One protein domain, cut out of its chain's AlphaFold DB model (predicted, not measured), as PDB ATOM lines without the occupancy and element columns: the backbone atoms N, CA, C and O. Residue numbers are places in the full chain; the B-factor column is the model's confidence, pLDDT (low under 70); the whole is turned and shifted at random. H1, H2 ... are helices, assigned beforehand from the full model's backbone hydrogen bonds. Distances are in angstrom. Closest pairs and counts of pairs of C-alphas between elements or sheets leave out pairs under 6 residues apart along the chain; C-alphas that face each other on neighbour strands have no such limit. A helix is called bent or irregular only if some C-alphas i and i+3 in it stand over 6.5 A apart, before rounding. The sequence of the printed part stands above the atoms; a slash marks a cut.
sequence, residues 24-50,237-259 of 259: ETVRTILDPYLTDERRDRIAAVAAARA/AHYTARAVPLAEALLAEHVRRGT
ATOM      1  N   GLU A  24     185.443 195.494 235.089       94.69
ATOM      2  CA  GLU A  24     185.891 194.606 234.012       94.69
ATOM      3  C   GLU A  24     184.915 194.586 232.827       94.69
ATOM      4  O   GLU A  24     185.344 194.670 231.673       94.69
ATOM      5  N   THR A  25     183.607 194.557 233.099       95.38
ATOM      6  CA  THR A  25     182.551 194.612 232.078       95.38
ATOM      7  C   THR A  25     182.626 195.915 231.291       95.38
ATOM      8  O   THR A  25     182.649 195.891 230.059       95.38
ATOM      9  N   VAL A  26     182.746 197.051 231.991       96.62
ATOM     10  CA  VAL A  26     182.897 198.368 231.356       96.62
ATOM     11  C   VAL A  26     184.093 198.379 230.416       96.62
ATOM     12  O   VAL A  26     183.959 198.762 229.257       96.62
ATOM     13  N   ARG A  27     185.257 197.923 230.881       95.69
ATOM     14  CA  ARG A  27     186.476 197.927 230.067       95.69
ATOM     15  C   ARG A  27     186.389 196.981 228.879       95.69
ATOM     16  O   ARG A  27     186.739 197.379 227.776       95.69
ATOM     17  N   THR A  28     185.869 195.773 229.067       95.56
ATOM     18  CA  THR A  28     185.732 194.783 227.987       95.56
ATOM     19  C   THR A  28     184.861 195.307 226.849       95.56
ATOM     20  O   THR A  28     185.195 195.131 225.679       95.56
ATOM     21  N   ILE A  29     183.758 195.980 227.186       96.19
ATOM     22  CA  ILE A  29     182.794 196.475 226.200       96.19
ATOM     23  C   ILE A  29     183.257 197.796 225.586       96.19
ATOM     24  O   ILE A  29     183.130 197.980 224.379       96.19
ATOM     25  N   LEU A  30     183.790 198.720 226.389       97.25
ATOM     26  CA  LEU A  30     184.056 200.090 225.951       97.25
ATOM     27  C   LEU A  30     185.491 200.331 225.473       97.25
ATOM     28  O   LEU A  30     185.680 201.200 224.620       97.25
ATOM     29  N   ASP A  31     186.495 199.579 225.948       95.75
ATOM     30  CA  ASP A  31     187.884 199.759 225.499       95.75
ATOM     31  C   ASP A  31     187.994 199.687 223.958       95.75
ATOM     32  O   ASP A  31     188.655 200.571 223.411       95.75
ATOM     33  N   PRO A  32     187.322 198.770 223.219       96.12
ATOM     34  CA  PRO A  32     187.367 198.720 221.749       96.12
ATOM     35  C   PRO A  32     186.921 199.999 221.022       96.12
ATOM     36  O   PRO A  32     187.307 200.208 219.874       96.12
ATOM     37  N   TYR A  33     186.142 200.864 221.677       96.25
ATOM     38  CA  TYR A  33     185.664 202.137 221.120       96.25
ATOM     39  C   TYR A  33     186.645 203.300 221.341       96.25
ATOM     40  O   TYR A  33     186.406 204.419 220.883       96.25
ATOM     41  N   LEU A  34     187.755 203.057 222.038       95.50
ATOM     42  CA  LEU A  34     188.847 204.006 222.219       95.50
ATOM     43  C   LEU A  34     189.989 203.714 221.239       95.50
ATOM     44  O   LEU A  34     190.280 202.563 220.916       95.50
ATOM     45  N   THR A  35     190.687 204.765 220.808       97.06
ATOM     46  CA  THR A  35     191.983 204.617 220.132       97.06
ATOM     47  C   THR A  35     193.042 204.126 221.122       97.06
ATOM     48  O   THR A  35     192.919 204.368 222.326       97.06
ATOM     49  N   ASP A  36     194.105 203.484 220.625       96.69
ATOM     50  CA  ASP A  36     195.245 203.061 221.456       96.69
ATOM     51  C   ASP A  36     195.824 204.228 222.257       96.69
ATOM     52  O   ASP A  36     195.894 204.164 223.480       96.69
ATOM     53  N   GLU A  37     196.091 205.354 221.588       97.38
ATOM     54  CA  GLU A  37     196.591 206.579 222.224       97.38
ATOM     55  C   GLU A  37     195.702 207.031 223.393       97.38
ATOM     56  O   GLU A  37     196.192 207.424 224.455       97.38
ATOM     57  N   ARG A  38     194.375 206.950 223.235       95.19
ATOM     58  CA  ARG A  38     193.438 207.362 224.281       95.19
ATOM     59  C   ARG A  38     193.395 206.365 225.438       95.19
ATOM     60  O   ARG A  38     193.315 206.801 226.587       95.19
ATOM     61  N   ARG A  39     193.476 205.059 225.162       96.75
ATOM     62  CA  ARG A  39     193.587 204.015 226.198       96.75
ATOM     63  C   ARG A  39     194.873 204.167 227.005       96.75
ATOM     64  O   ARG A  39     194.820 204.146 228.237       96.75
ATOM     65  N   ASP A  40     195.993 204.393 226.327       97.50
ATOM     66  CA  ASP A  40     197.302 204.592 226.950       97.50
ATOM     67  C   ASP A  40     197.321 205.868 227.787       97.50
ATOM     68  O   ASP A  40     197.804 205.864 228.922       97.50
ATOM     69  N   ARG A  41     196.710 206.952 227.289       97.31
ATOM     70  CA  ARG A  41     196.563 208.191 228.057       97.31
ATOM     71  C   ARG A  41     195.747 207.980 229.330       97.31
ATOM     72  O   ARG A  41     196.163 208.462 230.380       97.31
ATOM     73  N   ILE A  42     194.619 207.268 229.263       97.19
ATOM     74  CA  ILE A  42     193.796 206.950 230.444       97.19
ATOM     75  C   ILE A  42     194.599 206.125 231.457       97.19
ATOM     76  O   ILE A  42     194.581 206.438 232.647       97.19
ATOM     77  N   ALA A  43     195.332 205.108 230.994       97.38
ATOM     78  CA  ALA A  43     196.175 204.286 231.857       97.38
ATOM     79  C   ALA A  43     197.285 205.111 232.529       97.38
ATOM     80  O   ALA A  43     197.451 205.031 233.745       97.38
ATOM     81  N   ALA A  44     197.990 205.950 231.765       97.94
ATOM     82  CA  ALA A  44     199.056 206.806 232.278       97.94
ATOM     83  C   ALA A  44     198.540 207.845 233.287       97.94
ATOM     84  O   ALA A  44     199.182 208.076 234.310       97.94
ATOM     85  N   VAL A  45     197.377 208.455 233.030       97.75
ATOM     86  CA  VAL A  45     196.758 209.410 233.965       97.75
ATOM     87  C   VAL A  45     196.340 208.706 235.252       97.75
ATOM     88  O   VAL A  45     196.673 209.199 236.325       97.75
ATOM     89  N   ALA A  46     195.673 207.550 235.172       97.12
ATOM     90  CA  ALA A  46     195.266 206.792 236.357       97.12
ATOM     91  C   ALA A  46     196.469 206.372 237.221       97.12
ATOM     92  O   ALA A  46     196.423 206.516 238.441       97.12
ATOM     93  N   ALA A  47     197.567 205.936 236.596       97.12
ATOM     94  CA  ALA A  47     198.807 205.578 237.288       97.12
ATOM     95  C   ALA A  47     199.521 206.777 237.939       97.12
ATOM     96  O   ALA A  47     200.327 206.597 238.850       97.12
ATOM     97  N   ALA A  48     199.240 207.999 237.481       97.12
ATOM     98  CA  ALA A  48     199.818 209.227 238.016       97.12
ATOM     99  C   ALA A  48     198.951 209.900 239.097       97.12
ATOM    100  O   ALA A  48     199.379 210.922 239.644       97.12
ATOM    101  N   ARG A  49     197.754 209.370 239.402       97.50
ATOM    102  CA  ARG A  49     196.829 210.004 240.350       97.50
ATOM    103  C   ARG A  49     197.260 209.842 241.804       97.50
ATOM    104  O   ARG A  49     197.722 208.780 242.222       97.50
ATOM    105  N   ALA A  50     197.035 210.907 242.566       96.94
ATOM    106  CA  ALA A  50     197.118 210.931 244.014       96.94
ATOM    107  C   ALA A  50     195.734 211.164 244.633       96.94
ATOM    108  O   ALA A  50     195.005 212.068 244.219       96.94
ATOM    109  N   ALA A 237     188.342 202.175 234.585       97.25
ATOM    110  CA  ALA A 237     186.997 201.845 234.119       97.25
ATOM    111  C   ALA A 237     186.055 203.060 234.191       97.25
ATOM    112  O   ALA A 237     185.376 203.362 233.209       97.25
ATOM    113  N   HIS A 238     186.097 203.817 235.295       95.62
ATOM    114  CA  HIS A 238     185.368 205.088 235.430       95.62
ATOM    115  C   HIS A 238     185.768 206.090 234.334       95.62
ATOM    116  O   HIS A 238     184.910 206.683 233.680       95.62
ATOM    117  N   TYR A 239     187.066 206.245 234.057       96.00
ATOM    118  CA  TYR A 239     187.548 207.123 232.986       96.00
ATOM    119  C   TYR A 239     187.165 206.637 231.584       96.00
ATOM    120  O   TYR A 239     186.797 207.464 230.749       96.00
ATOM    121  N   THR A 240     187.205 205.330 231.317       96.25
ATOM    122  CA  THR A 240     186.750 204.747 230.045       96.25
ATOM    123  C   THR A 240     185.270 205.050 229.816       96.25
ATOM    124  O   THR A 240     184.921 205.554 228.746       96.25
ATOM    125  N   ALA A 241     184.414 204.840 230.823       94.44
ATOM    126  CA  ALA A 241     182.984 205.145 230.732       94.44
ATOM    127  C   ALA A 241     182.719 206.622 230.391       94.44
ATOM    128  O   ALA A 241     181.886 206.924 229.543       94.44
ATOM    129  N   ARG A 242     183.482 207.549 230.986       91.44
ATOM    130  CA  ARG A 242     183.386 208.996 230.698       91.44
ATOM    131  C   ARG A 242     183.962 209.382 229.335       91.44
ATOM    132  O   ARG A 242     183.591 210.409 228.766       91.44
ATOM    133  N   ALA A 243     184.926 208.613 228.834       91.56
ATOM    134  CA  ALA A 243     185.646 208.911 227.605       91.56
ATOM    135  C   ALA A 243     184.888 208.479 226.344       91.56
ATOM    136  O   ALA A 243     185.000 209.160 225.317       91.56
ATOM    137  N   VAL A 244     184.158 207.364 226.409       92.81
ATOM    138  CA  VAL A 244     183.453 206.783 225.263       92.81
ATOM    139  C   VAL A 244     182.099 207.474 225.058       92.81
ATOM    140  O   VAL A 244     181.248 207.443 225.947       92.81
ATOM    141  N   PRO A 245     181.854 208.098 223.890       87.94
ATOM    142  CA  PRO A 245     180.527 208.600 223.550       87.94
ATOM    143  C   PRO A 245     179.504 207.461 223.524       87.94
ATOM    144  O   PRO A 245     179.813 206.376 223.041       87.94
ATOM    145  N   LEU A 246     178.277 207.720 223.988       89.94
ATOM    146  CA  LEU A 246     177.188 206.729 224.020       89.94
ATOM    147  C   LEU A 246     177.504 205.467 224.853       89.94
ATOM    148  O   LEU A 246     176.908 204.419 224.611       89.94
ATOM    149  N   ALA A 247     178.407 205.563 225.838       92.12
ATOM    150  CA  ALA A 247     178.775 204.452 226.723       92.12
ATOM    151  C   ALA A 247     177.554 203.718 227.305       92.12
ATOM    152  O   ALA A 247     177.514 202.489 227.292       92.12
ATOM    153  N   GLU A 248     176.537 204.463 227.742       92.88
ATOM    154  CA  GLU A 248     175.286 203.917 228.276       92.88
ATOM    155  C   GLU A 248     174.555 203.020 227.265       92.88
ATOM    156  O   GLU A 248     174.227 201.874 227.568       92.88
ATOM    157  N   ALA A 249     174.365 203.497 226.031       93.00
ATOM    158  CA  ALA A 249     173.673 202.741 224.991       93.00
ATOM    159  C   ALA A 249     174.432 201.460 224.606       93.00
ATOM    160  O   ALA A 249     173.810 200.411 224.421       93.00
ATOM    161  N   LEU A 250     175.764 201.538 224.523       94.06
ATOM    162  CA  LEU A 250     176.632 200.403 224.195       94.06
ATOM    163  C   LEU A 250     176.587 199.318 225.281       94.06
ATOM    164  O   LEU A 250     176.448 198.132 224.973       94.06
ATOM    165  N   LEU A 251     176.652 199.717 226.553       93.50
ATOM    166  CA  LEU A 251     176.559 198.793 227.683       93.50
ATOM    167  C   LEU A 251     175.161 198.167 227.791       93.50
ATOM    168  O   LEU A 251     175.042 196.952 227.964       93.50
ATOM    169  N   ALA A 252     174.100 198.958 227.619       91.25
ATOM    170  CA  ALA A 252     172.723 198.464 227.628       91.25
ATOM    171  C   ALA A 252     172.439 197.488 226.474       91.25
ATOM    172  O   ALA A 252     171.724 196.498 226.641       91.25
ATOM    173  N   GLU A 253     172.990 197.735 225.283       90.81
ATOM    174  CA  GLU A 253     172.893 196.807 224.156       90.81
ATOM    175  C   GLU A 253     173.594 195.474 224.433       90.81
ATOM    176  O   GLU A 253     173.028 194.425 224.125       90.81
ATOM    177  N   HIS A 254     174.775 195.495 225.053       87.50
ATOM    178  CA  HIS A 254     175.480 194.266 225.413       87.50
ATOM    179  C   HIS A 254     174.672 193.404 226.394       87.50
ATOM    180  O   HIS A 254     174.517 192.207 226.159       87.50
ATOM    181  N   VAL A 255     174.090 194.012 227.437       84.50
ATOM    182  CA  VAL A 255     173.231 193.293 228.397       84.50
ATOM    183  C   VAL A 255     172.039 192.645 227.692       84.50
ATOM    184  O   VAL A 255     171.775 191.470 227.916       84.50
ATOM    185  N   ARG A 256     171.370 193.366 226.779       83.44
ATOM    186  CA  ARG A 256     170.222 192.840 226.013       83.44
ATOM    187  C   ARG A 256     170.571 191.684 225.075       83.44
ATOM    188  O   ARG A 256     169.693 190.896 224.756       83.44
ATOM    189  N   ARG A 257     171.812 191.613 224.583       81.31
ATOM    190  CA  ARG A 257     172.285 190.530 223.701       81.31
ATOM    191  C   ARG A 257     172.823 189.318 224.475       81.31
ATOM    192  O   ARG A 257     173.003 188.267 223.869       81.31
ATOM    193  N   GLY A 258     173.126 189.482 225.766       67.75
ATOM    194  CA  GLY A 258     173.637 188.433 226.657       67.75
ATOM    195  C   GLY A 258     172.570 187.700 227.482       67.75
ATOM    196  O   GLY A 258     172.907 186.714 228.135       67.75
ATOM    197  N   THR A 259     171.316 188.168 227.456       52.91
ATOM    198  CA  THR A 259     170.107 187.511 227.998       52.91
ATOM    199  C   THR A 259     169.314 186.822 226.901       52.91
ATOM    200  O   THR A 259     168.838 185.693 227.137       52.91
TER     201      THR A 259
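AT A GLANCE: This is residues 24 to 50 and 237 to 259 of the 259 residues of the protein "SpoU_methylase domain-containing protein" of Rubrivirga marina (UniProt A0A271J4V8). Two short helices, H1 and H3, lie side by side in the middle of an elongated row of parts, with the longer helix H2 beyond them at one end and H4, as long in residues, at the other. H2 and H4 do not reach each other, and each stands at a steep angle to H1 and to H3. The printed part has 50 residues with four named helices, in the order H1, H2, H3, H4, and no named strand; its class is all helix. It is only just loose, close to compact, with a radius of gyration of the C-alphas of 11.8 A and spans of 38 by 21 by 14 A.

IN THESE COORDINATES: H2, residues 36 to 47, runs 16.4 A from C-alpha 36 at (195.245, 203.061, 221.456) to C-alpha 47 at (198.807, 205.578, 237.288). H4, residues 247 to 258, runs 16.8 A and ends with C-alpha 258 at (173.637, 188.433, 226.657). H1, residues 24 to 33, runs 14.9 A and begins with C-alpha 24 at (185.891, 194.606, 234.012). H1 is irregular, but only just: the C-alphas of Ile 29 and Pro 32 are 6.8 A apart. H3, residues 237 to 243, runs 9.7 A.

HOW THE PARTS SIT: H2 and H3 only just touch, with 3 pairs of C-alphas within 8 A. H2 touches H3 with its residues 39 to 42 alone, and the closest C-alphas of the two helices are those of Ile 42 and Tyr 239, 6.7 A apart. The two run opposite ways at a steep tilt of 50 degrees. H2 and H1 are close but not clearly touching, with the C-alphas of Asp 31 and Arg 39 closest at 7.2 A, and they run opposite ways at a steep tilt of 39 degrees. H3 and H1 touch, with the C-alphas of Arg 27 and Ala 237 closest at 5.7 A. They run the same way at a shallow tilt of 29 degrees. H1 and H4 touch, with the C-alphas of Ile 29 and Leu 251 closest at 6.8 A, and run opposite ways at a steep tilt of 65 degrees. H3 and H4 are close but not clearly touching; their closest C-alphas are those of Ala 241 and Ala 247, 5.9 A apart. H2 and H4 are apart. The helix packing is mostly crossed, only just, with 1 of the 3 touching pairs at a shallow tilt. In H2, H3 and H4 every O i to N i+4 pair is within hydrogen-bond range; in H1 it is 4 of 6.

THE WHOLE: The C-alphas of Ala 50 and Thr 259, the two farthest apart, are 39.2 A from each other. Residues 51 to 236 are cut out, and C-alphas 50 and 237 are 16.8 A apart across the cut. The links H1 to H2 and H3 to H4 are tight, with 2 and 3 residues. Thr 259 is the chain's last residue. The mean pLDDT of the printed part is 92.9; residues 258 to 259, of which 258 belongs to H4, are under 70.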